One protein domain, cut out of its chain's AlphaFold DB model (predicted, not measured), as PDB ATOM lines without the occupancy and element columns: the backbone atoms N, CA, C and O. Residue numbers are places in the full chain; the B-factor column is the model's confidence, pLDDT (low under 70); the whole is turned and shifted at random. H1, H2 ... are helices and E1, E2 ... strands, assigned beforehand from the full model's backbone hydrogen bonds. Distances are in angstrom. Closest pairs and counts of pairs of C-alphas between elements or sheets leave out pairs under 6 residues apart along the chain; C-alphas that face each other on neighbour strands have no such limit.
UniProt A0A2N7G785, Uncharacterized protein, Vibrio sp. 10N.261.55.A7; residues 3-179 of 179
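Overview. This is residues 3 to 179 of the 179 residues of an uncharacterized protein of Vibrio sp. 10N.261.55.A7 (UniProt A0A2N7G785). A strongly twisted sheet of six strands curls round the long helix H6 on one face, while H1 and H3 cover the other face; H4 packs on H3 beyond the sheet, and H2 crosses H4. The printed part has 177 residues, with six named helices and six named strands in the order H1 H2 E1 E2 H3 H4 E3 E4 E5 H5 H6 E6; its class is mixed, helices and strands. The sheet runs E1 E6 E5 E4 E3 E2 and is mixed, with E6 and E5 parallel and the other neighbours antiparallel. The whole is compact and rounded, with a radius of gyration of the C-alphas of 15.6 A and spans of 45 by 39 by 29 A.

Along the chain. The longest strand is E4, residues 116 to 126, 30.9 A from first to last C-alpha, beginning at (-12.818, 26.124, -6.762). The others are E5, residues 129 to 137, 24.2 A; E3, 106 to 113, 23.7 A; E6, 173 to 178, 16.6 A, ending at (6.141, 32.136, 6.104); E1, 44 to 47; and E2, 64 to 66. The helices are H6, residues 149 to 165, 23.9 A; H2, 27 to 40, 20.3 A; H1, 7 to 18, 17.1 A, beginning at (6.290, 46.166, 12.352); H3, 70 to 81, 16.3 A; H4, 87 to 97, 15.2 A; and H5, 139 to 144.

Arrangement. E3, E4 and E5 form a meander of two hairpins, each strand the antiparallel neighbour of the one before; N 109 and O 121 are 2.9 A apart, as are N 124 and O 131. Edge strand E2 is antiparallel to E3, with N 65 and O 110 at 2.9 A. Parallel E5 and E6, with N 132 and O 175 at 2.9 A, form a strand-helix-strand unit with H5 and H6 between them and a right-handed crossover. Edge strand E1 is antiparallel to E6, with N 46 and O 176 at 2.9 A. Helices on both faces give three layers: H1 and H3 on one face, H5 and H6 on the other. The closest C-alphas of H6 and E5, Val 132 and Ile 157, are 7.0 A apart. H1, at a height of 9.6 A over the sheet, runs slantwise to the strands, at 48 degrees to E4 on the local plane. H3, at 8.3 A, runs across them, at 86 degrees to E4 on the local plane. H3 and H4 touch as a helical hairpin, closest at C-alphas Ser 81 and Lys 90, 5.1 A. H2, not on the sheet, touches H4 about perpendicular at 88 degrees, closest at C-alphas Gly 32 and Val 93, 3.9 A. H5 and H6 only just touch, only at the corner, with 3 pairs of C-alphas within 8 A, the closest being Ile 142 and Ile 149, 6.7 A. In H1 to H6 every O i to N i+4 pair is within hydrogen-bond range.

Size, cuts and confidence. The C-alphas farthest apart, Lys 23 and Asn 54, are 47.5 A apart. The printed part has no cut; E1 to E2 is the long link. Confidence is under 70 at residues 52 to 55 and 166 to 170.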
ATOM      1  N   ILE A   3      13.559  37.312   8.826       84.31
ATOM      2  CA  ILE A   3      13.299  38.319   9.856       84.31
ATOM      3  C   ILE A   3      12.236  37.743  10.797       84.31
ATOM      4  O   ILE A   3      11.209  37.266  10.337       84.31
ATOM      5  N   THR A   4      12.449  37.796  12.109       81.75
ATOM      6  CA  THR A   4      11.511  37.224  13.097       81.75
ATOM      7  C   THR A   4      10.521  38.238  13.674       81.75
ATOM      8  O   THR A   4       9.633  37.875  14.434       81.75
ATOM      9  N   SER A   5      10.672  39.522  13.344       85.38
ATOM     10  CA  SER A   5       9.769  40.593  13.770       85.38
ATOM     11  C   SER A   5       9.724  41.683  12.707       85.38
ATOM     12  O   SER A   5      10.767  42.172  12.272       85.38
ATOM     13  N   LEU A   6       8.518  42.049  12.281       90.88
ATOM     14  CA  LEU A   6       8.290  43.031  11.232       90.88
ATOM     15  C   LEU A   6       7.138  43.958  11.662       90.88
ATOM     16  O   LEU A   6       6.031  43.467  11.834       90.88
ATOM     17  N   PRO A   7       7.329  45.283  11.802       93.88
ATOM     18  CA  PRO A   7       6.290  46.166  12.352       93.88
ATOM     19  C   PRO A   7       4.929  46.104  11.638       93.88
ATOM     20  O   PRO A   7       3.885  46.192  12.280       93.88
ATOM     21  N   ILE A   8       4.912  45.906  10.314       95.88
ATOM     22  CA  ILE A   8       3.659  45.775   9.552       95.88
ATOM     23  C   ILE A   8       2.883  44.489   9.894       95.88
ATOM     24  O   ILE A   8       1.663  44.453   9.734       95.88
ATOM     25  N   SER A   9       3.541  43.448  10.419       95.69
ATOM     26  CA  SER A   9       2.832  42.253  10.880       95.69
ATOM     27  C   SER A   9       2.087  42.492  12.193       95.69
ATOM     28  O   SER A   9       1.000  41.945  12.368       95.69
ATOM     29  N   ASP A  10       2.579  43.375  13.067       95.38
ATOM     30  CA  ASP A  10       1.849  43.790  14.270       95.38
ATOM     31  C   ASP A  10       0.567  44.551  13.909       95.38
ATOM     32  O   ASP A  10      -0.475  44.310  14.516       95.38
ATOM     33  N   ILE A  11       0.613  45.396  12.869       97.06
ATOM     34  CA  ILE A  11      -0.569  46.085  12.322       97.06
ATOM     35  C   ILE A  11      -1.604  45.060  11.841       97.06
ATOM     36  O   ILE A  11      -2.762  45.116  12.257       97.06
ATOM     37  N   LYS A  12      -1.177  44.088  11.020       97.19
ATOM     38  CA  LYS A  12      -2.030  42.989  10.532       97.19
ATOM     39  C   LYS A  12      -2.660  42.205  11.679       97.19
ATOM     40  O   LYS A  12      -3.867  41.968  11.699       97.19
ATOM     41  N   ASN A  13      -1.846  41.812  12.652       96.69
ATOM     42  CA  ASN A  13      -2.279  41.001  13.782       96.69
ATOM     43  C   ASN A  13      -3.260  41.774  14.671       96.69
ATOM     44  O   ASN A  13      -4.303  41.239  15.039       96.69
ATOM     45  N   GLN A  14      -2.981  43.045  14.968       96.88
ATOM     46  CA  GLN A  14      -3.894  43.904  15.718       96.88
ATOM     47  C   GLN A  14      -5.230  44.076  14.986       96.88
ATOM     48  O   GLN A  14      -6.279  43.920  15.615       96.88
ATOM     49  N   TRP A  15      -5.191  44.344  13.676       97.56
ATOM     50  CA  TRP A  15      -6.391  44.446  12.849       97.56
ATOM     51  C   TRP A  15      -7.228  43.168  12.926       97.56
ATOM     52  O   TRP A  15      -8.422  43.225  13.200       97.56
ATOM     53  N   LEU A  16      -6.603  42.000  12.793       97.25
ATOM     54  CA  LEU A  16      -7.316  40.728  12.824       97.25
ATOM     55  C   LEU A  16      -7.908  40.431  14.217       97.25
ATOM     56  O   LEU A  16      -9.037  39.955  14.349       97.25
ATOM     57  N   PHE A  17      -7.171  40.746  15.285       97.00
ATOM     58  CA  PHE A  17      -7.582  40.480  16.667       97.00
ATOM     59  C   PHE A  17      -8.751  41.331  17.153       97.00
ATOM     60  O   PHE A  17      -9.423  40.910  18.104       97.00
ATOM     61  N   GLN A  18      -8.960  42.508  16.563       96.19
ATOM     62  CA  GLN A  18      -9.994  43.449  16.993       96.19
ATOM     63  C   GLN A  18     -11.406  42.978  16.616       96.19
ATOM     64  O   GLN A  18     -12.370  43.355  17.273       96.19
ATOM     65  N   HIS A  19     -11.545  42.104  15.611       95.06
ATOM     66  CA  HIS A  19     -12.854  41.621  15.146       95.06
ATOM     67  C   HIS A  19     -13.617  40.804  16.193       95.06
ATOM     68  O   HIS A  19     -14.838  40.693  16.127       95.06
ATOM     69  N   VAL A  20     -12.913  40.288  17.201       95.19
ATOM     70  CA  VAL A  20     -13.511  39.589  18.347       95.19
ATOM     71  C   VAL A  20     -13.400  40.377  19.651       95.19
ATOM     72  O   VAL A  20     -13.840  39.896  20.693       95.19
ATOM     73  N   ASP A  21     -12.844  41.589  19.612       93.38
ATOM     74  CA  ASP A  21     -12.827  42.520  20.744       93.38
ATOM     75  C   ASP A  21     -14.120  43.348  20.769       93.38
ATOM     76  O   ASP A  21     -14.151  44.569  20.628       93.38
ATOM     77  N   VAL A  22     -15.237  42.630  20.869       92.25
ATOM     78  CA  VAL A  22     -16.589  43.188  20.863       92.25
ATOM     79  C   VAL A  22     -17.267  42.936  22.202       92.25
ATOM     80  O   VAL A  22     -16.811  42.152  23.027       92.25
ATOM     81  N   LYS A  23     -18.411  43.583  22.433       92.44
ATOM     82  CA  LYS A  23     -19.141  43.478  23.707       92.44
ATOM     83  C   LYS A  23     -19.553  42.041  24.066       92.44
ATOM     84  O   LYS A  23     -19.674  41.725  25.247       92.44
ATOM     85  N   PHE A  24     -19.805  41.197  23.065       92.00
ATOM     86  CA  PHE A  24     -20.308  39.833  23.241       92.00
ATOM     87  C   PHE A  24     -19.688  38.868  22.210       92.00
ATOM     88  O   PHE A  24     -20.373  38.484  21.263       92.00
ATOM     89  N   PRO A  25     -18.405  38.492  22.348       94.38
ATOM     90  CA  PRO A  25     -17.776  37.541  21.438       94.38
ATOM     91  C   PRO A  25     -18.250  36.111  21.729       94.38
ATOM     92  O   PRO A  25     -18.605  35.779  22.866       94.38
ATOM     93  N   THR A  26     -18.225  35.240  20.718       96.56
ATOM     94  CA  THR A  26     -18.450  33.801  20.926       96.56
ATOM     95  C   THR A  26     -17.245  33.183  21.640       96.56
ATOM     96  O   THR A  26     -16.114  33.666  21.528       96.56
ATOM     97  N   LYS A  27     -17.461  32.119  22.427       97.25
ATOM     98  CA  LYS A  27     -16.353  31.454  23.143       97.25
ATOM     99  C   LYS A  27     -15.393  30.808  22.148       97.25
ATOM    100  O   LYS A  27     -14.184  30.836  22.340       97.25
ATOM    101  N   GLU A  28     -15.962  30.261  21.091       98.00
ATOM    102  CA  GLU A  28     -15.321  29.622  19.958       98.00
ATOM    103  C   GLU A  28     -14.393  30.608  19.238       98.00
ATOM    104  O   GLU A  28     -13.215  30.305  19.068       98.00
ATOM    105  N   SER A  29     -14.862  31.831  18.953       97.44
ATOM    106  CA  SER A  29     -14.039  32.915  18.390       97.44
ATOM    107  C   SER A  29     -12.830  33.268  19.262       97.44
ATOM    108  O   SER A  29     -11.727  33.470  18.754       97.44
ATOM    109  N   LEU A  30     -13.004  33.328  20.589       98.12
ATOM    110  CA  LEU A  30     -11.896  33.611  21.511       98.12
ATOM    111  C   LEU A  30     -10.862  32.477  21.533       98.12
ATOM    112  O   LEU A  30      -9.660  32.740  21.580       98.12
ATOM    113  N   VAL A  31     -11.318  31.222  21.473       98.44
ATOM    114  CA  VAL A  31     -10.432  30.054  21.366       98.44
ATOM    115  C   VAL A  31      -9.712  30.044  20.016       98.44
ATOM    116  O   VAL A  31      -8.503  29.826  19.982       98.44
ATOM    117  N   GLY A  32     -10.414  30.343  18.921       98.38
ATOM    118  CA  GLY A  32      -9.836  30.450  17.582       98.38
ATOM    119  C   GLY A  32      -8.751  31.520  17.494       98.38
ATOM    120  O   GLY A  32      -7.661  31.245  16.998       98.38
ATOM    121  N   LYS A  33      -8.991  32.702  18.078       98.19
ATOM    122  CA  LYS A  33      -7.974  33.756  18.211       98.19
ATOM    123  C   LYS A  33      -6.733  33.262  18.957       98.19
ATOM    124  O   LYS A  33      -5.622  33.526  18.510       98.19
ATOM    125  N   ALA A  34      -6.901  32.548  20.070       98.06
ATOM    126  CA  ALA A  34      -5.772  32.030  20.846       98.06
ATOM    127  C   ALA A  34      -4.956  30.979  20.067       98.06
ATOM    128  O   ALA A  34      -3.726  31.008  20.098       98.06
ATOM    129  N   LEU A  35      -5.628  30.086  19.332       97.94
ATOM    130  CA  LEU A  35      -4.982  29.109  18.444       97.94
ATOM    131  C   LEU A  35      -4.189  29.800  17.331       97.94
ATOM    132  O   LEU A  35      -3.040  29.447  17.069       97.94
ATOM    133  N   TYR A  36      -4.779  30.824  16.717       97.62
ATOM    134  CA  TYR A  36      -4.114  31.627  15.701       97.62
ATOM    135  C   TYR A  36      -2.886  32.369  16.261       97.62
ATOM    136  O   TYR A  36      -1.807  32.306  15.678       97.62
ATOM    137  N   GLN A  37      -3.000  32.984  17.442       96.50
ATOM    138  CA  GLN A  37      -1.875  33.629  18.131       96.50
ATOM    139  C   GLN A  37      -0.730  32.659  18.440       96.50
ATOM    140  O   GLN A  37       0.437  33.026  18.308       96.50
ATOM    141  N   ALA A  38      -1.042  31.419  18.827       95.88
ATOM    142  CA  ALA A  38      -0.023  30.398  19.044       95.88
ATOM    143  C   ALA A  38       0.730  30.068  17.745       95.88
ATOM    144  O   ALA A  38       1.958  29.966  17.764       95.88
ATOM    145  N   ARG A  39       0.025  29.976  16.611       93.94
ATOM    146  CA  ARG A  39       0.639  29.741  15.294       93.94
ATOM    147  C   ARG A  39       1.562  30.884  14.865       93.94
ATOM    148  O   ARG A  39       2.657  30.619  14.382       93.94
ATOM    149  N   LEU A  40       1.180  32.137  15.119       93.25
ATOM    150  CA  LEU A  40       2.008  33.309  14.795       93.25
ATOM    151  C   LEU A  40       3.398  33.288  15.447       93.25
ATOM    152  O   LEU A  40       4.317  33.911  14.929       93.25
ATOM    153  N   SER A  41       3.588  32.561  16.554       89.00
ATOM    154  CA  SER A  41       4.911  32.424  17.186       89.00
ATOM    155  C   SER A  41       5.958  31.730  16.301       89.00
ATOM    156  O   SER A  41       7.150  31.805  16.594       89.00
ATOM    157  N   GLN A  42       5.515  31.066  15.230       88.56
ATOM    158  CA  GLN A  42       6.355  30.385  14.245       88.56
ATOM    159  C   GLN A  42       6.579  31.224  12.978       88.56
ATOM    160  O   GLN A  42       7.262  30.766  12.067       88.56
ATOM    161  N   ALA A  43       6.009  32.432  12.909       91.38
ATOM    162  CA  ALA A  43       6.068  33.262  11.718       91.38
ATOM    163  C   ALA A  43       7.488  33.784  11.450       91.38
ATOM    164  O   ALA A  43       8.160  34.350  12.315       91.38
ATOM    165  N   GLU A  44       7.907  33.638  10.200       94.12
ATOM    166  CA  GLU A  44       9.140  34.177   9.651       94.12
ATOM    167  C   GLU A  44       8.827  35.108   8.482       94.12
ATOM    168  O   GLU A  44       7.993  34.807   7.633       94.12
ATOM    169  N   TYR A  45       9.536  36.225   8.381       93.94
ATOM    170  CA  TYR A  45       9.332  37.214   7.329       93.94
ATOM    171  C   TYR A  45      10.513  37.241   6.367       93.94
ATOM    172  O   TYR A  45      11.675  37.186   6.774       93.94
ATOM    173  N   ARG A  46      10.237  37.367   5.068       92.31
ATOM    174  CA  ARG A  46      11.277  37.518   4.041       92.31
ATOM    175  C   ARG A  46      10.956  38.666   3.112       92.31
ATOM    176  O   ARG A  46       9.802  38.862   2.749       92.31
ATOM    177  N   ASN A  47      11.984  39.404   2.710       91.19
ATOM    178  CA  ASN A  47      11.838  40.411   1.670       91.19
ATOM    179  C   ASN A  47      11.659  39.714   0.310       91.19
ATOM    180  O   ASN A  47      12.470  38.864  -0.062       91.19
ATOM    181  N   TRP A  48      10.605  40.070  -0.425       88.56
ATOM    182  CA  TRP A  48      10.284  39.453  -1.711       88.56
ATOM    183  C   TRP A  48      11.290  39.802  -2.811       88.56
ATOM    184  O   TRP A  48      11.530  38.985  -3.689       88.56
ATOM    185  N   SER A  49      11.944  40.967  -2.758       78.19
ATOM    186  CA  SER A  49      12.956  41.354  -3.761       78.19
ATOM    187  C   SER A  49      14.181  40.429  -3.776       78.19
ATOM    188  O   SER A  49      14.869  40.310  -4.790       78.19
ATOM    189  N   GLU A  50      14.437  39.717  -2.675       74.69
ATOM    190  CA  GLU A  50      15.464  38.673  -2.606       74.69
ATOM    191  C   GLU A  50      14.985  37.336  -3.204       74.69
ATOM    192  O   GLU A  50      15.797  36.444  -3.477       74.69
ATOM    193  N   HIS A  51      13.676  37.182  -3.413       71.25
ATOM    194  CA  HIS A  51      13.055  35.976  -3.939       71.25
ATOM    195  C   HIS A  51      13.149  35.962  -5.464       71.25
ATOM    196  O   HIS A  51      12.393  36.613  -6.178       71.25
ATOM    197  N   LYS A  52      14.102  35.188  -5.989       59.84
ATOM    198  CA  LYS A  52      14.277  34.970  -7.433       59.84
ATOM    199  C   LYS A  52      13.255  33.967  -7.981       59.84
ATOM    200  O   LYS A  52      13.644  32.962  -8.576       59.84
ATOM    201  N   ALA A  53      11.967  34.195  -7.749       61.75
ATOM    202  CA  ALA A  53      10.943  33.424  -8.437       61.75
ATOM    203  C   ALA A  53      10.836  33.908  -9.885       61.75
ATOM    204  O   ALA A  53      10.646  35.093 -10.139       61.75
ATOM    205  N   ASN A  54      10.923  32.970 -10.826       66.00
ATOM    206  CA  ASN A  54      10.297  33.113 -12.137       66.00
ATOM    207  C   ASN A  54       8.969  32.355 -12.037       66.00
ATOM    208  O   ASN A  54       8.948  31.164 -12.369       66.00
ATOM    209  N   PRO A  55       7.920  32.955 -11.449       69.44
ATOM    210  CA  PRO A  55       6.686  32.231 -11.193       69.44
ATOM    211  C   PRO A  55       6.090  31.760 -12.520       69.44
ATOM    212  O   PRO A  55       6.069  32.487 -13.513       69.44
ATOM    213  N   VAL A  56       5.616  30.518 -12.531       80.44
ATOM    214  CA  VAL A  56       4.720  30.054 -13.587       80.44
ATOM    215  C   VAL A  56       3.377  30.727 -13.337       80.44
ATOM    216  O   VAL A  56       2.875  30.664 -12.220       80.44
ATOM    217  N   GLU A  57       2.810  31.364 -14.355       85.06
ATOM    218  CA  GLU A  57       1.478  31.961 -14.272       85.06
ATOM    219  C   GLU A  57       0.436  30.839 -14.135       85.06
ATOM    220  O   GLU A  57       0.184  30.089 -15.081       85.06
ATOM    221  N   ILE A  58      -0.095  30.661 -12.920       90.44
ATOM    222  CA  ILE A  58      -1.117  29.650 -12.601       90.44
ATOM    223  C   ILE A  58      -2.513  30.274 -12.560       90.44
ATOM    224  O   ILE A  58      -3.470  29.656 -13.024       90.44
ATOM    225  N   PHE A  59      -2.629  31.472 -11.992       89.50
ATOM    226  CA  PHE A  59      -3.894  32.191 -11.869       89.50
ATOM    227  C   PHE A  59      -4.059  33.150 -13.041       89.50
ATOM    228  O   PHE A  59      -3.158  33.944 -13.305       89.50
ATOM    229  N   ALA A  60      -5.210  33.116 -13.713       87.56
ATOM    230  CA  ALA A  60      -5.561  34.197 -14.621       87.56
ATOM    231  C   ALA A  60      -5.908  35.472 -13.820       87.56
ATOM    232  O   ALA A  60      -6.312  35.384 -12.656       87.56
ATOM    233  N   PRO A  61      -5.862  36.667 -14.436       81.38
ATOM    234  CA  PRO A  61      -6.240  37.911 -13.760       81.38
ATOM    235  C   PRO A  61      -7.652  37.904 -13.147       81.38
ATOM    236  O   PRO A  61      -7.893  38.570 -12.139       81.38
ATOM    237  N   ASP A  62      -8.575  37.121 -13.705       89.00
ATOM    238  CA  ASP A  62      -9.953  36.999 -13.213       89.00
ATOM    239  C   ASP A  62     -10.147  35.829 -12.227       89.00
ATOM    240  O   ASP A  62     -11.275  35.527 -11.844       89.00
ATOM    241  N   ASP A  63      -9.068  35.164 -11.806       94.31
ATOM    242  CA  ASP A  63      -9.107  34.041 -10.864       94.31
ATOM    243  C   ASP A  63      -8.791  34.453  -9.416       94.31
ATOM    244  O   ASP A  63      -9.014  33.665  -8.496       94.31
ATOM    245  N   VAL A  64      -8.305  35.676  -9.180       95.69
ATOM    246  CA  VAL A  64      -7.964  36.191  -7.841       95.69
ATOM    247  C   VAL A  64      -8.913  37.313  -7.436       95.69
ATOM    248  O   VAL A  64      -8.985  38.362  -8.076       95.69
ATOM    249  N   TYR A  65      -9.631  37.094  -6.335       96.06
ATOM    250  CA  TYR A  65     -10.728  37.951  -5.891       96.06
ATOM    251  C   TYR A  65     -10.419  38.601  -4.548       96.06
ATOM    252  O   TYR A  65      -9.995  37.921  -3.610       96.06
ATOM    253  N   LEU A  66     -10.703  39.902  -4.446       96.44
ATOM    254  CA  LEU A  66     -10.826  40.593  -3.164       96.44
ATOM    255  C   LEU A  66     -12.050  40.044  -2.421       96.44
ATOM    256  O   LEU A  66     -13.116  39.872  -3.004       96.44
ATOM    257  N   VAL A  67     -11.906  39.775  -1.129       95.94
ATOM    258  CA  VAL A  67     -12.972  39.240  -0.276       95.94
ATOM    259  C   VAL A  67     -13.873  40.371   0.224       95.94
ATOM    260  O   VAL A  67     -13.795  40.793   1.374       95.94
ATOM    261  N   ASP A  68     -14.744  40.877  -0.641       92.44
ATOM    262  CA  ASP A  68     -15.629  42.021  -0.371       92.44
ATOM    263  C   ASP A  68     -17.078  41.631  -0.015       92.44
ATOM    264  O   ASP A  68     -17.904  42.485   0.307       92.44
ATOM    265  N   PHE A  69     -17.402  40.334  -0.005       89.50
ATOM    266  CA  PHE A  69     -18.695  39.828   0.459       89.50
ATOM    267  C   PHE A  69     -18.581  38.527   1.254       89.50
ATOM    268  O   PHE A  69     -17.640  37.743   1.117       89.50
ATOM    269  N   HIS A  70     -19.627  38.248   2.037       91.38
ATOM    270  CA  HIS A  70     -19.680  37.148   3.004       91.38
ATOM    271  C   HIS A  70     -19.231  35.790   2.443       91.38
ATOM    272  O   HIS A  70     -18.543  35.032   3.129       91.38
ATOM    273  N   ARG A  71     -19.648  35.406   1.229       94.12
ATOM    274  CA  ARG A  71     -19.321  34.067   0.705       94.12
ATOM    275  C   ARG A  71     -17.811  33.897   0.525       94.12
ATOM    276  O   ARG A  71     -17.303  32.817   0.810       94.12
ATOM    277  N   LEU A  72     -17.113  34.948   0.095       96.44
ATOM    278  CA  LEU A  72     -15.658  34.932  -0.010       96.44
ATOM    279  C   LEU A  72     -15.003  34.911   1.372       96.44
ATOM    280  O   LEU A  72     -14.037  34.178   1.550       96.44
ATOM    281  N   THR A  73     -15.571  35.589   2.377       97.06
ATOM    282  CA  THR A  73     -15.084  35.507   3.767       97.06
ATOM    283  C   THR A  73     -15.154  34.078   4.292       97.06
ATOM    284  O   THR A  73     -14.209  33.598   4.913       97.06
ATOM    285  N   VAL A  74     -16.231  33.351   3.987       97.00
ATOM    286  CA  VAL A  74     -16.357  31.932   4.349       97.00
ATOM    287  C   VAL A  74     -15.306  31.084   3.636       97.00
ATOM    288  O   VAL A  74     -14.670  30.256   4.279       97.00
ATOM    289  N   MET A  75     -15.089  31.286   2.333       97.75
ATOM    290  CA  MET A  75     -14.074  30.535   1.577       97.75
ATOM    291  C   MET A  75     -12.658  30.801   2.092       97.75
ATOM    292  O   MET A  75     -11.904  29.855   2.306       97.75
ATOM    293  N   PHE A  76     -12.333  32.068   2.355       98.38
ATOM    294  CA  PHE A  76     -11.093  32.475   3.004       98.38
ATOM    295  C   PHE A  76     -10.922  31.750   4.345       98.38
ATOM    296  O   PHE A  76      -9.913  31.090   4.571       98.38
ATOM    297  N   SER A  77     -11.943  31.796   5.203       98.06
ATOM    298  CA  SER A  77     -11.891  31.203   6.543       98.06
ATOM    299  C   SER A  77     -11.741  29.678   6.501       98.06
ATOM    300  O   SER A  77     -11.011  29.107   7.309       98.06
ATOM    301  N   LEU A  78     -12.383  29.011   5.535       97.88
ATOM    302  CA  LEU A  78     -12.230  27.572   5.310       97.88
ATOM    303  C   LEU A  78     -10.792  27.216   4.923       97.88
ATOM    304  O   LEU A  78     -10.211  26.329   5.551       97.88
ATOM    305  N   LEU A  79     -10.212  27.927   3.950       97.88
ATOM    306  CA  LEU A  79      -8.818  27.730   3.544       97.88
ATOM    307  C   LEU A  79      -7.869  27.978   4.719       97.88
ATOM    308  O   LEU A  79      -7.017  27.138   4.989       97.88
ATOM    309  N   GLN A  80      -8.059  29.056   5.480       97.75
ATOM    310  CA  GLN A  80      -7.212  29.341   6.640       97.75
ATOM    311  C   GLN A  80      -7.318  28.278   7.731       97.75
ATOM    312  O   GLN A  80      -6.311  27.846   8.283       97.75
ATOM    313  N   SER A  81      -8.527  27.803   8.029       97.38
ATOM    314  CA  SER A  81      -8.727  26.773   9.051       97.38
ATOM    315  C   SER A  81      -8.066  25.432   8.700       97.38
ATOM    316  O   SER A  81      -7.837  24.619   9.593       97.38
ATOM    317  N   SER A  82      -7.719  25.195   7.426       95.06
ATOM    318  CA  SER A  82      -7.105  23.938   6.972       95.06
ATOM    319  C   SER A  82      -5.730  23.650   7.584       95.06
ATOM    320  O   SER A  82      -5.318  22.492   7.625       95.06
ATOM    321  N   TRP A  83      -5.060  24.669   8.131       93.75
ATOM    322  CA  TRP A  83      -3.806  24.515   8.868       93.75
ATOM    323  C   TRP A  83      -3.940  23.683  10.154       93.75
ATOM    324  O   TRP A  83      -2.942  23.164  10.650       93.75
ATOM    325  N   TRP A  84      -5.153  23.528  10.694       95.94
ATOM    326  CA  TRP A  84      -5.419  22.747  11.902       95.94
ATOM    327  C   TRP A  84      -6.006  21.378  11.550       95.94
ATOM    328  O   TRP A  84      -7.068  21.279  10.935       95.94
ATOM    329  N   SER A  85      -5.320  20.308  11.966       94.31
ATOM    330  CA  SER A  85      -5.773  18.924  11.750       94.31
ATOM    331  C   SER A  85      -6.803  18.448  12.779       94.31
ATOM    332  O   SER A  85      -7.559  17.523  12.495       94.31
ATOM    333  N   ASP A  86      -6.829  19.039  13.979       97.75
ATOM    334  CA  ASP A  86      -7.870  18.749  14.964       97.75
ATOM    335  C   ASP A  86      -9.173  19.454  14.565       97.75
ATOM    336  O   ASP A  86      -9.219  20.675  14.413       97.75
ATOM    337  N   GLU A  87     -10.251  18.685  14.405       97.06
ATOM    338  CA  GLU A  87     -11.536  19.203  13.918       97.06
ATOM    339  C   GLU A  87     -12.151  20.258  14.848       97.06
ATOM    340  O   GLU A  87     -12.846  21.168  14.389       97.06
ATOM    341  N   LYS A  88     -11.892  20.184  16.158       97.75
ATOM    342  CA  LYS A  88     -12.393  21.179  17.107       97.75
ATOM    343  C   LYS A  88     -11.577  22.464  17.020       97.75
ATOM    344  O   LYS A  88     -12.160  23.547  17.041       97.75
ATOM    345  N   GLU A  89     -10.254  22.373  16.930       98.25
ATOM    346  CA  GLU A  89      -9.385  23.533  16.702       98.25
ATOM    347  C   GLU A  89      -9.732  24.225  15.385       98.25
ATOM    348  O   GLU A  89      -9.979  25.431  15.375       98.25
ATOM    349  N   LYS A  90      -9.876  23.446  14.310       98.12
ATOM    350  CA  LYS A  90     -10.315  23.913  12.997       98.12
ATOM    351  C   LYS A  90     -11.648  24.651  13.062       98.12
ATOM    352  O   LYS A  90     -11.753  25.751  12.526       98.12
ATOM    353  N   ALA A  91     -12.650  24.099  13.748       98.25
ATOM    354  CA  ALA A  91     -13.948  24.754  13.911       98.25
ATOM    355  C   ALA A  91     -13.853  26.082  14.685       98.25
ATOM    356  O   ALA A  91     -14.486  27.061  14.298       98.25
ATOM    357  N   ASN A  92     -13.041  26.144  15.746       98.56
ATOM    358  CA  ASN A  92     -12.841  27.382  16.507       98.56
ATOM    359  C   ASN A  92     -12.119  28.453  15.679       98.56
ATOM    360  O   ASN A  92     -12.489  29.622  15.722       98.56
ATOM    361  N   VAL A  93     -11.093  28.066  14.918       98.12
ATOM    362  CA  VAL A  93     -10.351  28.989  14.050       98.12
ATOM    363  C   VAL A  93     -11.207  29.459  12.875       98.12
ATOM    364  O   VAL A  93     -11.178  30.639  12.535       98.12
ATOM    365  N   LEU A  94     -12.014  28.568  12.295       98.12
ATOM    366  CA  LEU A  94     -13.011  28.928  11.290       98.12
ATOM    367  C   LEU A  94     -13.963  29.999  11.836       98.12
ATOM    368  O   LEU A  94     -14.134  31.029  11.195       98.12
ATOM    369  N   GLU A  95     -14.521  29.781  13.028       97.81
ATOM    370  CA  GLU A  95     -15.418  30.734  13.690       97.81
ATOM    371  C   GLU A  95     -14.744  32.080  13.994       97.81
ATOM    372  O   GLU A  95     -15.394  33.116  13.920       97.81
ATOM    373  N   PHE A  96     -13.444  32.086  14.304       98.38
ATOM    374  CA  PHE A  96     -12.668  33.315  14.474       98.38
ATOM    375  C   PHE A  96     -12.534  34.099  13.160       98.38
ATOM    376  O   PHE A  96     -12.837  35.292  13.124       98.38
ATOM    377  N   PHE A  97     -12.117  33.443  12.073       98.06
ATOM    378  CA  PHE A  97     -11.925  34.107  10.779       98.06
ATOM    379  C   PHE A  97     -13.243  34.572  10.141       98.06
ATOM    380  O   PHE A  97     -13.264  35.591   9.451       98.06
ATOM    381  N   THR A  98     -14.366  33.901  10.409       96.56
ATOM    382  CA  THR A  98     -15.676  34.336   9.900       96.56
ATOM    383  C   THR A  98     -16.183  35.626  10.549       96.56
ATOM    384  O   THR A  98     -17.077  36.251   9.980       96.56
ATOM    385  N   GLN A  99     -15.609  36.068  11.677       95.50
ATOM    386  CA  GLN A  99     -15.933  37.371  12.281       95.50
ATOM    387  C   GLN A  99     -15.272  38.556  11.566       95.50
ATOM    388  O   GLN A  99     -15.560  39.703  11.916       95.50
ATOM    389  N   ILE A 100     -14.370  38.320  10.605       96.00
ATOM    390  CA  ILE A 100     -13.681  39.415   9.921       96.00
ATOM    391  C   ILE A 100     -14.686  40.309   9.195       96.00
ATOM    392  O   ILE A 100     -15.494  39.858   8.382       96.00
ATOM    393  N   ILE A 101     -14.555  41.610   9.441       91.75
ATOM    394  CA  ILE A 101     -15.221  42.664   8.682       91.75
ATOM    395  C   ILE A 101     -14.137  43.402   7.899       91.75
ATOM    396  O   ILE A 101     -13.303  44.087   8.492       91.75
ATOM    397  N   LEU A 102     -14.147  43.251   6.571       91.94
ATOM    398  CA  LEU A 102     -13.139  43.854   5.697       91.94
ATOM    399  C   LEU A 102     -13.069  45.372   5.918       91.94
ATOM    400  O   LEU A 102     -14.079  46.072   5.843       91.94
ATOM    401  N   SER A 103     -11.869  45.863   6.215       92.62
ATOM    402  CA  SER A 103     -11.577  47.272   6.470       92.62
ATOM    403  C   SER A 103     -10.075  47.514   6.373       92.62
ATOM    404  O   SER A 103      -9.290  46.598   6.617       92.62
ATOM    405  N   ASP A 104      -9.677  48.748   6.070       92.75
ATOM    406  CA  ASP A 104      -8.266  49.139   6.096       92.75
ATOM    407  C   ASP A 104      -7.619  48.815   7.460       92.75
ATOM    408  O   ASP A 104      -8.284  48.907   8.500       92.75
ATOM    409  N   PRO A 105      -6.320  48.459   7.497       95.06
ATOM    410  CA  PRO A 105      -5.353  48.459   6.390       95.06
ATOM    411  C   PRO A 105      -5.183  47.098   5.690       95.06
ATOM    412  O   PRO A 105      -4.226  46.913   4.931       95.06
ATOM    413  N   CYS A 106      -6.052  46.127   5.985       97.00
ATOM    414  CA  CYS A 106      -5.906  44.758   5.507       97.00
ATOM    415  C   CYS A 106      -6.969  44.402   4.470       97.00
ATOM    416  O   CYS A 106      -8.165  44.632   4.640       97.00
ATOM    417  N   GLU A 107      -6.516  43.730   3.424       97.19
ATOM    418  CA  GLU A 107      -7.352  43.137   2.398       97.19
ATOM    419  C   GLU A 107      -7.184  41.621   2.431       97.19
ATOM    420  O   GLU A 107      -6.086  41.112   2.652       97.19
ATOM    421  N   LEU A 108      -8.265  40.881   2.198       98.00
ATOM    422  CA  LEU A 108      -8.189  39.429   2.062       98.00
ATOM    423  C   LEU A 108      -8.398  39.058   0.602       98.00
ATOM    424  O   LEU A 108      -9.242  39.645  -0.077       98.00
ATOM    425  N   TYR A 109      -7.677  38.042   0.152       97.88
ATOM    426  CA  TYR A 109      -7.770  37.540  -1.208       97.88
ATOM    427  C   TYR A 109      -8.013  36.041  -1.229       97.88
ATOM    428  O   TYR A 109      -7.502  35.313  -0.376       97.88
ATOM    429  N   VAL A 110      -8.771  35.586  -2.228       98.12
ATOM    430  CA  VAL A 110      -8.964  34.166  -2.541       98.12
ATOM    431  C   VAL A 110      -8.688  33.944  -4.024       98.12
ATOM    432  O   VAL A 110      -9.276  34.612  -4.873       98.12
ATOM    433  N   GLY A 111      -7.796  33.005  -4.325       97.31
ATOM    434  CA  GLY A 111      -7.519  32.532  -5.677       97.31
ATOM    435  C   GLY A 111      -8.334  31.288  -6.009       97.31
ATOM    436  O   GLY A 111      -8.543  30.419  -5.155       97.31
ATOM    437  N   PHE A 112      -8.780  31.187  -7.255       96.06
ATOM    438  CA  PHE A 112      -9.575  30.082  -7.772       96.06
ATOM    439  C   PHE A 112      -8.856  29.369  -8.913       96.06
ATOM    440  O   PHE A 112      -8.165  29.989  -9.706       96.06
ATOM    441  N   ILE A 113      -9.064  28.059  -9.034       92.25
ATOM    442  CA  ILE A 113      -8.736  27.312 -10.256       92.25
ATOM    443  C   ILE A 113      -9.924  26.421 -10.591       92.25
ATOM    444  O   ILE A 113     -10.419  25.668  -9.748       92.25
ATOM    445  N   GLY A 114     -10.433  26.535 -11.820       87.06
ATOM    446  CA  GLY A 114     -11.599  25.763 -12.260       87.06
ATOM    447  C   GLY A 114     -12.851  26.009 -11.406       87.06
ATOM    448  O   GLY A 114     -13.629  25.084 -11.168       87.06
ATOM    449  N   GLY A 115     -13.025  27.234 -10.893       89.25
ATOM    450  CA  GLY A 115     -14.168  27.629 -10.063       89.25
ATOM    451  C   GLY A 115     -14.133  27.135  -8.611       89.25
ATOM    452  O   GLY A 115     -15.119  27.308  -7.891       89.25
ATOM    453  N   LYS A 116     -13.024  26.534  -8.159       93.75
ATOM    454  CA  LYS A 116     -12.818  26.124  -6.762       93.75
ATOM    455  C   LYS A 116     -11.794  27.030  -6.074       93.75
ATOM    456  O   LYS A 116     -10.771  27.309  -6.699       93.75
ATOM    457  N   PRO A 117     -12.033  27.462  -4.822       96.44
ATOM    458  CA  PRO A 117     -11.051  28.235  -4.070       96.44
ATOM    459  C   PRO A 117      -9.846  27.339  -3.756       96.44
ATOM    460  O   PRO A 117     -10.025  26.237  -3.243       96.44
ATOM    461  N   ILE A 118      -8.639  27.793  -4.088       97.06
ATOM    462  CA  ILE A 118      -7.407  27.006  -3.933       97.06
ATOM    463  C   ILE A 118      -6.357  27.704  -3.078       97.06
ATOM    464  O   ILE A 118      -5.538  27.020  -2.475       97.06
ATOM    465  N   SER A 119      -6.370  29.035  -3.020       97.50
ATOM    466  CA  SER A 119      -5.418  29.826  -2.245       97.50
ATOM    467  C   SER A 119      -6.113  30.980  -1.541       97.50
ATOM    468  O   SER A 119      -7.125  31.497  -2.015       97.50
ATOM    469  N   ALA A 120      -5.574  31.384  -0.399       98.25
ATOM    470  CA  ALA A 120      -5.992  32.565   0.334       98.25
ATOM    471  C   ALA A 120      -4.774  33.267   0.935       98.25
ATOM    472  O   ALA A 120      -3.782  32.610   1.245       98.25
ATOM    473  N   ALA A 121      -4.846  34.588   1.085       98.25
ATOM    474  CA  ALA A 121      -3.832  35.378   1.783       98.25
ATOM    475  C   ALA A 121      -4.426  36.685   2.316       98.25
ATOM    476  O   ALA A 121      -5.473  37.146   1.853       98.25
ATOM    477  N   ILE A 122      -3.725  37.283   3.276       98.06
ATOM    478  CA  ILE A 122      -3.972  38.635   3.776       98.06
ATOM    479  C   ILE A 122      -2.904  39.559   3.206       98.06
ATOM    480  O   ILE A 122      -1.710  39.307   3.370       98.06
ATOM    481  N   VAL A 123      -3.328  40.649   2.581       97.56
ATOM    482  CA  VAL A 123      -2.460  41.733   2.129       97.56
ATOM    483  C   VAL A 123      -2.611  42.897   3.098       97.56
ATOM    484  O   VAL A 123      -3.712  43.390   3.310       97.56
ATOM    485  N   THR A 124      -1.510  43.334   3.697       97.12
ATOM    486  CA  THR A 124      -1.482  44.508   4.578       97.12
ATOM    487  C   THR A 124      -0.599  45.572   3.961       97.12
ATOM    488  O   THR A 124       0.532  45.278   3.565       97.12
ATOM    489  N   ARG A 125      -1.097  46.807   3.898       92.81
ATOM    490  CA  ARG A 125      -0.324  47.962   3.434       92.81
ATOM    491  C   ARG A 125      -0.157  48.970   4.565       92.81
ATOM    492  O   ARG A 125      -1.127  49.345   5.213       92.81
ATOM    493  N   SER A 126       1.073  49.417   4.784       92.69
ATOM    494  CA  SER A 126       1.395  50.505   5.708       92.69
ATOM    495  C   SER A 126       2.538  51.311   5.118       92.69
ATOM    496  O   SER A 126       3.611  50.757   4.884       92.69
ATOM    497  N   ASP A 127       2.308  52.602   4.887       87.81
ATOM    498  CA  ASP A 127       3.267  53.500   4.237       87.81
ATOM    499  C   ASP A 127       3.807  52.888   2.922       87.81
ATOM    500  O   ASP A 127       3.030  52.443   2.070       87.81
ATOM    501  N   ASP A 128       5.132  52.801   2.785       89.06
ATOM    502  CA  ASP A 128       5.837  52.214   1.639       89.06
ATOM    503  C   ASP A 128       6.125  50.710   1.820       89.06
ATOM    504  O   ASP A 128       7.050  50.162   1.218       89.06
ATOM    505  N   THR A 129       5.375  50.020   2.687       92.44
ATOM    506  CA  THR A 129       5.546  48.587   2.957       92.44
ATOM    507  C   THR A 129       4.285  47.796   2.624       92.44
ATOM    508  O   THR A 129       3.175  48.150   3.024       92.44
ATOM    509  N   LEU A 130       4.479  46.678   1.924       94.62
ATOM    510  CA  LEU A 130       3.455  45.680   1.637       94.62
ATOM    511  C   LEU A 130       3.838  44.360   2.309       94.62
ATOM    512  O   LEU A 130       4.962  43.886   2.150       94.62
ATOM    513  N   LEU A 131       2.901  43.751   3.027       96.38
ATOM    514  CA  LEU A 131       3.042  42.409   3.582       96.38
ATOM    515  C   LEU A 131       1.989  41.493   2.964       96.38
ATOM    516  O   LEU A 131       0.796  41.755   3.104       96.38
ATOM    517  N   VAL A 132       2.429  40.399   2.342       97.12
ATOM    518  CA  VAL A 132       1.561  39.262   2.013       97.12
ATOM    519  C   VAL A 132       1.739  38.203   3.097       97.12
ATOM    520  O   VAL A 132       2.829  37.669   3.292       97.12
ATOM    521  N   SER A 133       0.673  37.928   3.835       97.19
ATOM    522  CA  SER A 133       0.679  37.081   5.029       97.19
ATOM    523  C   SER A 133      -0.416  36.031   5.000       97.19
ATOM    524  O   SER A 133      -1.295  36.072   4.138       97.19
ATOM    525  N   ASP A 134      -0.342  35.077   5.931       96.94
ATOM    526  CA  ASP A 134      -1.362  34.043   6.096       96.94
ATOM    527  C   ASP A 134      -1.708  33.312   4.795       96.94
ATOM    528  O   ASP A 134      -2.879  33.103   4.476       96.94
ATOM    529  N   PHE A 135      -0.689  32.932   4.018       97.06
ATOM    530  CA  PHE A 135      -0.927  32.088   2.858       97.06
ATOM    531  C   PHE A 135      -1.530  30.754   3.317       97.06
ATOM    532  O   PHE A 135      -1.001  30.096   4.214       97.06
ATOM    533  N   ALA A 136      -2.626  30.349   2.692       96.75
ATOM    534  CA  ALA A 136      -3.244  29.043   2.867       96.75
ATOM    535  C   ALA A 136      -3.643  28.480   1.511       96.75
ATOM    536  O   ALA A 136      -3.960  29.240   0.594       96.75
ATOM    537  N   CYS A 137      -3.658  27.156   1.387       96.25
ATOM    538  CA  CYS A 137      -4.049  26.509   0.148       96.25
ATOM    539  C   CYS A 137      -4.706  25.142   0.341       96.25
ATOM    540  O   CYS A 137      -4.490  24.471   1.345       96.25
ATOM    541  N   ASP A 138      -5.466  24.708  -0.663       95.94
ATOM    542  CA  ASP A 138      -6.007  23.350  -0.733       95.94
ATOM    543  C   ASP A 138      -4.953  22.388  -1.310       95.94
ATOM    544  O   ASP A 138      -4.736  22.314  -2.523       95.94
ATOM    545  N   HIS A 139      -4.275  21.654  -0.424       93.38
ATOM    546  CA  HIS A 139      -3.202  20.721  -0.783       93.38
ATOM    547  C   HIS A 139      -3.676  19.595  -1.715       93.38
ATOM    548  O   HIS A 139      -2.948  19.210  -2.637       93.38
ATOM    549  N   ASP A 140      -4.892  19.086  -1.505       92.69
ATOM    550  CA  ASP A 140      -5.441  17.982  -2.289       92.69
ATOM    551  C   ASP A 140      -5.761  18.444  -3.711       92.69
ATOM    552  O   ASP A 140      -5.430  17.760  -4.685       92.69
ATOM    553  N   LEU A 141      -6.364  19.627  -3.852       92.44
ATOM    554  CA  LEU A 141      -6.670  20.208  -5.155       92.44
ATOM    555  C   LEU A 141      -5.391  20.566  -5.924       92.44
ATOM    556  O   LEU A 141      -5.295  20.261  -7.111       92.44
ATOM    557  N   ILE A 142      -4.389  21.143  -5.253       93.56
ATOM    558  CA  ILE A 142      -3.077  21.430  -5.857       93.56
ATOM    559  C   ILE A 142      -2.435  20.146  -6.389       93.56
ATOM    560  O   ILE A 142      -1.986  20.109  -7.539       93.56
ATOM    561  N   SER A 143      -2.451  19.071  -5.591       92.12
ATOM    562  CA  SER A 143      -1.914  17.776  -6.010       92.12
ATOM    563  C   SER A 143      -2.670  17.197  -7.208       92.12
ATOM    564  O   SER A 143      -2.041  16.631  -8.101       92.12
ATOM    565  N   GLN A 144      -3.999  17.331  -7.261       92.56
ATOM    566  CA  GLN A 144      -4.816  16.867  -8.395       92.56
ATOM    567  C   GLN A 144      -4.510  17.628  -9.691       92.56
ATOM    568  O   GLN A 144      -4.614  17.063 -10.780       92.56
ATOM    569  N   LEU A 145      -4.119  18.898  -9.577       89.81
ATOM    570  CA  LEU A 145      -3.753  19.756 -10.703       89.81
ATOM    571  C   LEU A 145      -2.287  19.587 -11.144       89.81
ATOM    572  O   LEU A 145      -1.868  20.229 -12.101       89.81
ATOM    573  N   ASN A 146      -1.519  18.696 -10.505       91.94
ATOM    574  CA  ASN A 146      -0.089  18.473 -10.763       91.94
ATOM    575  C   ASN A 146       0.782  19.730 -10.582       91.94
ATOM    576  O   ASN A 146       1.810  19.879 -11.247       91.94
ATOM    577  N   HIS A 147       0.393  20.625  -9.672       91.81
ATOM    578  CA  HIS A 147       1.220  21.759  -9.268       91.81
ATOM    579  C   HIS A 147       1.894  21.492  -7.918       91.81
ATOM    580  O   HIS A 147       1.427  20.674  -7.127       91.81
ATOM    581  N   SER A 148       3.001  22.187  -7.645       92.50
ATOM    582  CA  SER A 148       3.584  22.232  -6.300       92.50
ATOM    583  C   SER A 148       2.974  23.382  -5.497       92.50
ATOM    584  O   SER A 148       2.574  24.400  -6.069       92.50
ATOM    585  N   ILE A 149       2.944  23.240  -4.172       92.19
ATOM    586  CA  ILE A 149       2.435  24.277  -3.261       92.19
ATOM    587  C   ILE A 149       3.253  25.558  -3.412       92.19
ATOM    588  O   ILE A 149       2.689  26.645  -3.452       92.19
ATOM    589  N   GLU A 150       4.573  25.439  -3.557       91.50
ATOM    590  CA  GLU A 150       5.467  26.580  -3.748       91.50
ATOM    591  C   GLU A 150       5.168  27.306  -5.057       91.50
ATOM    592  O   GLU A 150       5.151  28.530  -5.076       91.50
ATOM    593  N   THR A 151       4.883  26.571  -6.136       91.56
ATOM    594  CA  THR A 151       4.571  27.180  -7.436       91.56
ATOM    595  C   THR A 151       3.253  27.952  -7.367       91.56
ATOM    596  O   THR A 151       3.178  29.086  -7.835       91.56
ATOM    597  N   VAL A 152       2.226  27.367  -6.741       93.81
ATOM    598  CA  VAL A 152       0.922  28.022  -6.543       93.81
ATOM    599  C   VAL A 152       1.059  29.236  -5.634       93.81
ATOM    600  O   VAL A 152       0.552  30.304  -5.966       93.81
ATOM    601  N   ARG A 153       1.782  29.102  -4.519       93.62
ATOM    602  CA  ARG A 153       2.056  30.205  -3.599       93.62
ATOM    603  C   ARG A 153       2.756  31.351  -4.309       93.62
ATOM    604  O   ARG A 153       2.295  32.481  -4.220       93.62
ATOM    605  N   ASP A 154       3.852  31.069  -4.999       92.62
ATOM    606  CA  ASP A 154       4.667  32.105  -5.619       92.62
ATOM    607  C   ASP A 154       3.900  32.794  -6.760       92.62
ATOM    608  O   ASP A 154       3.942  34.017  -6.856       92.62
ATOM    609  N   SER A 155       3.125  32.045  -7.559       92.94
ATOM    610  CA  SER A 155       2.223  32.631  -8.563       92.94
ATOM    611  C   SER A 155       1.162  33.531  -7.930       92.94
ATOM    612  O   SER A 155       0.916  34.620  -8.441       92.94
ATOM    613  N   PHE A 156       0.548  33.096  -6.829       95.06
ATOM    614  CA  PHE A 156      -0.476  33.873  -6.133       95.06
ATOM    615  C   PHE A 156       0.105  35.150  -5.520       95.06
ATOM    616  O   PHE A 156      -0.464  36.224  -5.665       95.06
ATOM    617  N   ILE A 157       1.266  35.052  -4.868       92.81
ATOM    618  CA  ILE A 157       1.942  36.197  -4.253       92.81
ATOM    619  C   ILE A 157       2.328  37.236  -5.312       92.81
ATOM    620  O   ILE A 157       2.113  38.423  -5.075       92.81
ATOM    621  N   VAL A 158       2.857  36.825  -6.471       91.25
ATOM    622  CA  VAL A 158       3.194  37.774  -7.547       91.25
ATOM    623  C   VAL A 158       1.965  38.509  -8.064       91.25
ATOM    624  O   VAL A 158       2.007  39.734  -8.132       91.25
ATOM    625  N   ASP A 159       0.867  37.802  -8.333       91.94
ATOM    626  CA  ASP A 159      -0.384  38.434  -8.765       91.94
ATOM    627  C   ASP A 159      -0.872  39.483  -7.741       91.94
ATOM    628  O   ASP A 159      -1.186  40.620  -8.101       91.94
ATOM    629  N   LEU A 160      -0.831  39.160  -6.441       93.25
ATOM    630  CA  LEU A 160      -1.200  40.105  -5.381       93.25
ATOM    631  C   LEU A 160      -0.279  41.330  -5.326       93.25
ATOM    632  O   LEU A 160      -0.756  42.449  -5.128       93.25
ATOM    633  N   ILE A 161       1.029  41.138  -5.505       90.38
ATOM    634  CA  ILE A 161       1.998  42.239  -5.523       90.38
ATOM    635  C   ILE A 161       1.742  43.146  -6.724       90.38
ATOM    636  O   ILE A 161       1.680  44.359  -6.553       90.38
ATOM    637  N   GLU A 162       1.546  42.594  -7.922       88.38
ATOM    638  CA  GLU A 162       1.312  43.370  -9.144       88.38
ATOM    639  C   GLU A 162       0.024  44.202  -9.063       88.38
ATOM    640  O   GLU A 162       0.017  45.388  -9.421       88.38
ATOM    641  N   ARG A 163      -1.048  43.639  -8.489       88.44
ATOM    642  CA  ARG A 163      -2.304  44.367  -8.228       88.44
ATOM    643  C   ARG A 163      -2.135  45.557  -7.289       88.44
ATOM    644  O   ARG A 163      -2.923  46.496  -7.356       88.44
ATOM    645  N   LYS A 164      -1.152  45.516  -6.386       86.69
ATOM    646  CA  LYS A 164      -0.953  46.552  -5.360       86.69
ATOM    647  C   LYS A 164       0.144  47.544  -5.720       86.69
ATOM    648  O   LYS A 164      -0.011  48.734  -5.461       86.69
ATOM    649  N   ALA A 165       1.201  47.084  -6.382       72.38
ATOM    650  CA  ALA A 165       2.312  47.909  -6.841       72.38
ATOM    651  C   ALA A 165       1.917  48.864  -7.981       72.38
ATOM    652  O   ALA A 165       2.511  49.924  -8.132       72.38
ATOM    653  N   THR A 166       0.877  48.544  -8.758       59.09
ATOM    654  CA  THR A 166       0.385  49.400  -9.857       59.09
ATOM    655  C   THR A 166      -0.320  50.683  -9.400       59.09
ATOM    656  O   THR A 166      -0.632  51.526 -10.240       59.09
ATOM    657  N   THR A 167      -0.559  50.866  -8.095       55.34
ATOM    658  CA  THR A 167      -1.353  51.997  -7.584       55.34
ATOM    659  C   THR A 167      -0.513  53.205  -7.130       55.34
ATOM    660  O   THR A 167      -1.050  54.304  -7.122       55.34
ATOM    661  N   ASP A 168       0.792  53.073  -6.846       53.47
ATOM    662  CA  ASP A 168       1.657  54.210  -6.470       53.47
ATOM    663  C   ASP A 168       3.111  54.028  -6.935       53.47
ATOM    664  O   ASP A 168       3.738  52.997  -6.712       53.47
ATOM    665  N   SER A 169       3.669  55.066  -7.560       48.94
ATOM    666  CA  SER A 169       4.988  55.105  -8.209       48.94
ATOM    667  C   SER A 169       6.185  55.268  -7.250       48.94
ATOM    668  O   SER A 169       7.118  56.009  -7.566       48.94
ATOM    669  N   ALA A 170       6.163  54.631  -6.079       55.16
ATOM    670  CA  ALA A 170       7.276  54.619  -5.125       55.16
ATOM    671  C   ALA A 170       7.838  53.196  -4.966       55.16
ATOM    672  O   ALA A 170       7.113  52.221  -5.153       55.16
ATOM    673  N   ASP A 171       9.127  53.070  -4.636       73.44
ATOM    674  CA  ASP A 171       9.785  51.788  -4.348       73.44
ATOM    675  C   ASP A 171       9.169  51.144  -3.087       73.44
ATOM    676  O   ASP A 171       9.647  51.336  -1.969       73.44
ATOM    677  N   ILE A 172       8.078  50.393  -3.255       85.19
ATOM    678  CA  ILE A 172       7.408  49.682  -2.159       85.19
ATOM    679  C   ILE A 172       8.281  48.500  -1.719       85.19
ATOM    680  O   ILE A 172       8.634  47.623  -2.510       85.19
ATOM    681  N   SER A 173       8.585  48.440  -0.423       90.38
ATOM    682  CA  SER A 173       9.235  47.285   0.193       90.38
ATOM    683  C   SER A 173       8.221  46.167   0.410       90.38
ATOM    684  O   SER A 173       7.290  46.300   1.203       90.38
ATOM    685  N   VAL A 174       8.412  45.045  -0.279       92.44
ATOM    686  CA  VAL A 174       7.499  43.901  -0.209       92.44
ATOM    687  C   VAL A 174       8.071  42.804   0.682       92.44
ATOM    688  O   VAL A 174       9.211  42.369   0.498       92.44
ATOM    689  N   TYR A 175       7.255  42.314   1.609       94.50
ATOM    690  CA  TYR A 175       7.565  41.197   2.491       94.50
ATOM    691  C   TYR A 175       6.515  40.092   2.381       94.50
ATOM    692  O   TYR A 175       5.342  40.349   2.111       94.50
ATOM    693  N   ILE A 176       6.946  38.860   2.639       94.31
ATOM    694  CA  ILE A 176       6.075  37.694   2.783       94.31
ATOM    695  C   ILE A 176       6.216  37.097   4.181       94.31
ATOM    696  O   ILE A 176       7.326  37.045   4.715       94.31
ATOM    697  N   GLU A 177       5.108  36.640   4.759       95.00
ATOM    698  CA  GLU A 177       5.083  35.809   5.966       95.00
ATOM    699  C   GLU A 177       5.123  34.328   5.572       95.00
ATOM    700  O   GLU A 177       4.383  33.874   4.698       95.00
ATOM    701  N   LEU A 178       5.995  33.575   6.226       89.31
ATOM    702  CA  LEU A 178       6.141  32.136   6.104       89.31
ATOM    703  C   LEU A 178       5.820  31.516   7.463       89.31
ATOM    704  O   LEU A 178       6.309  31.987   8.488       89.31
ATOM    705  N   MET A 179       4.996  30.474   7.446       82.38
ATOM    706  CA  MET A 179       4.573  29.696   8.611       82.38
ATOM    707  C   MET A 179       4.712  28.208   8.319       82.38
ATOM    708  O   MET A 179       4.593  27.840   7.125       82.38
TER     709      MET A 179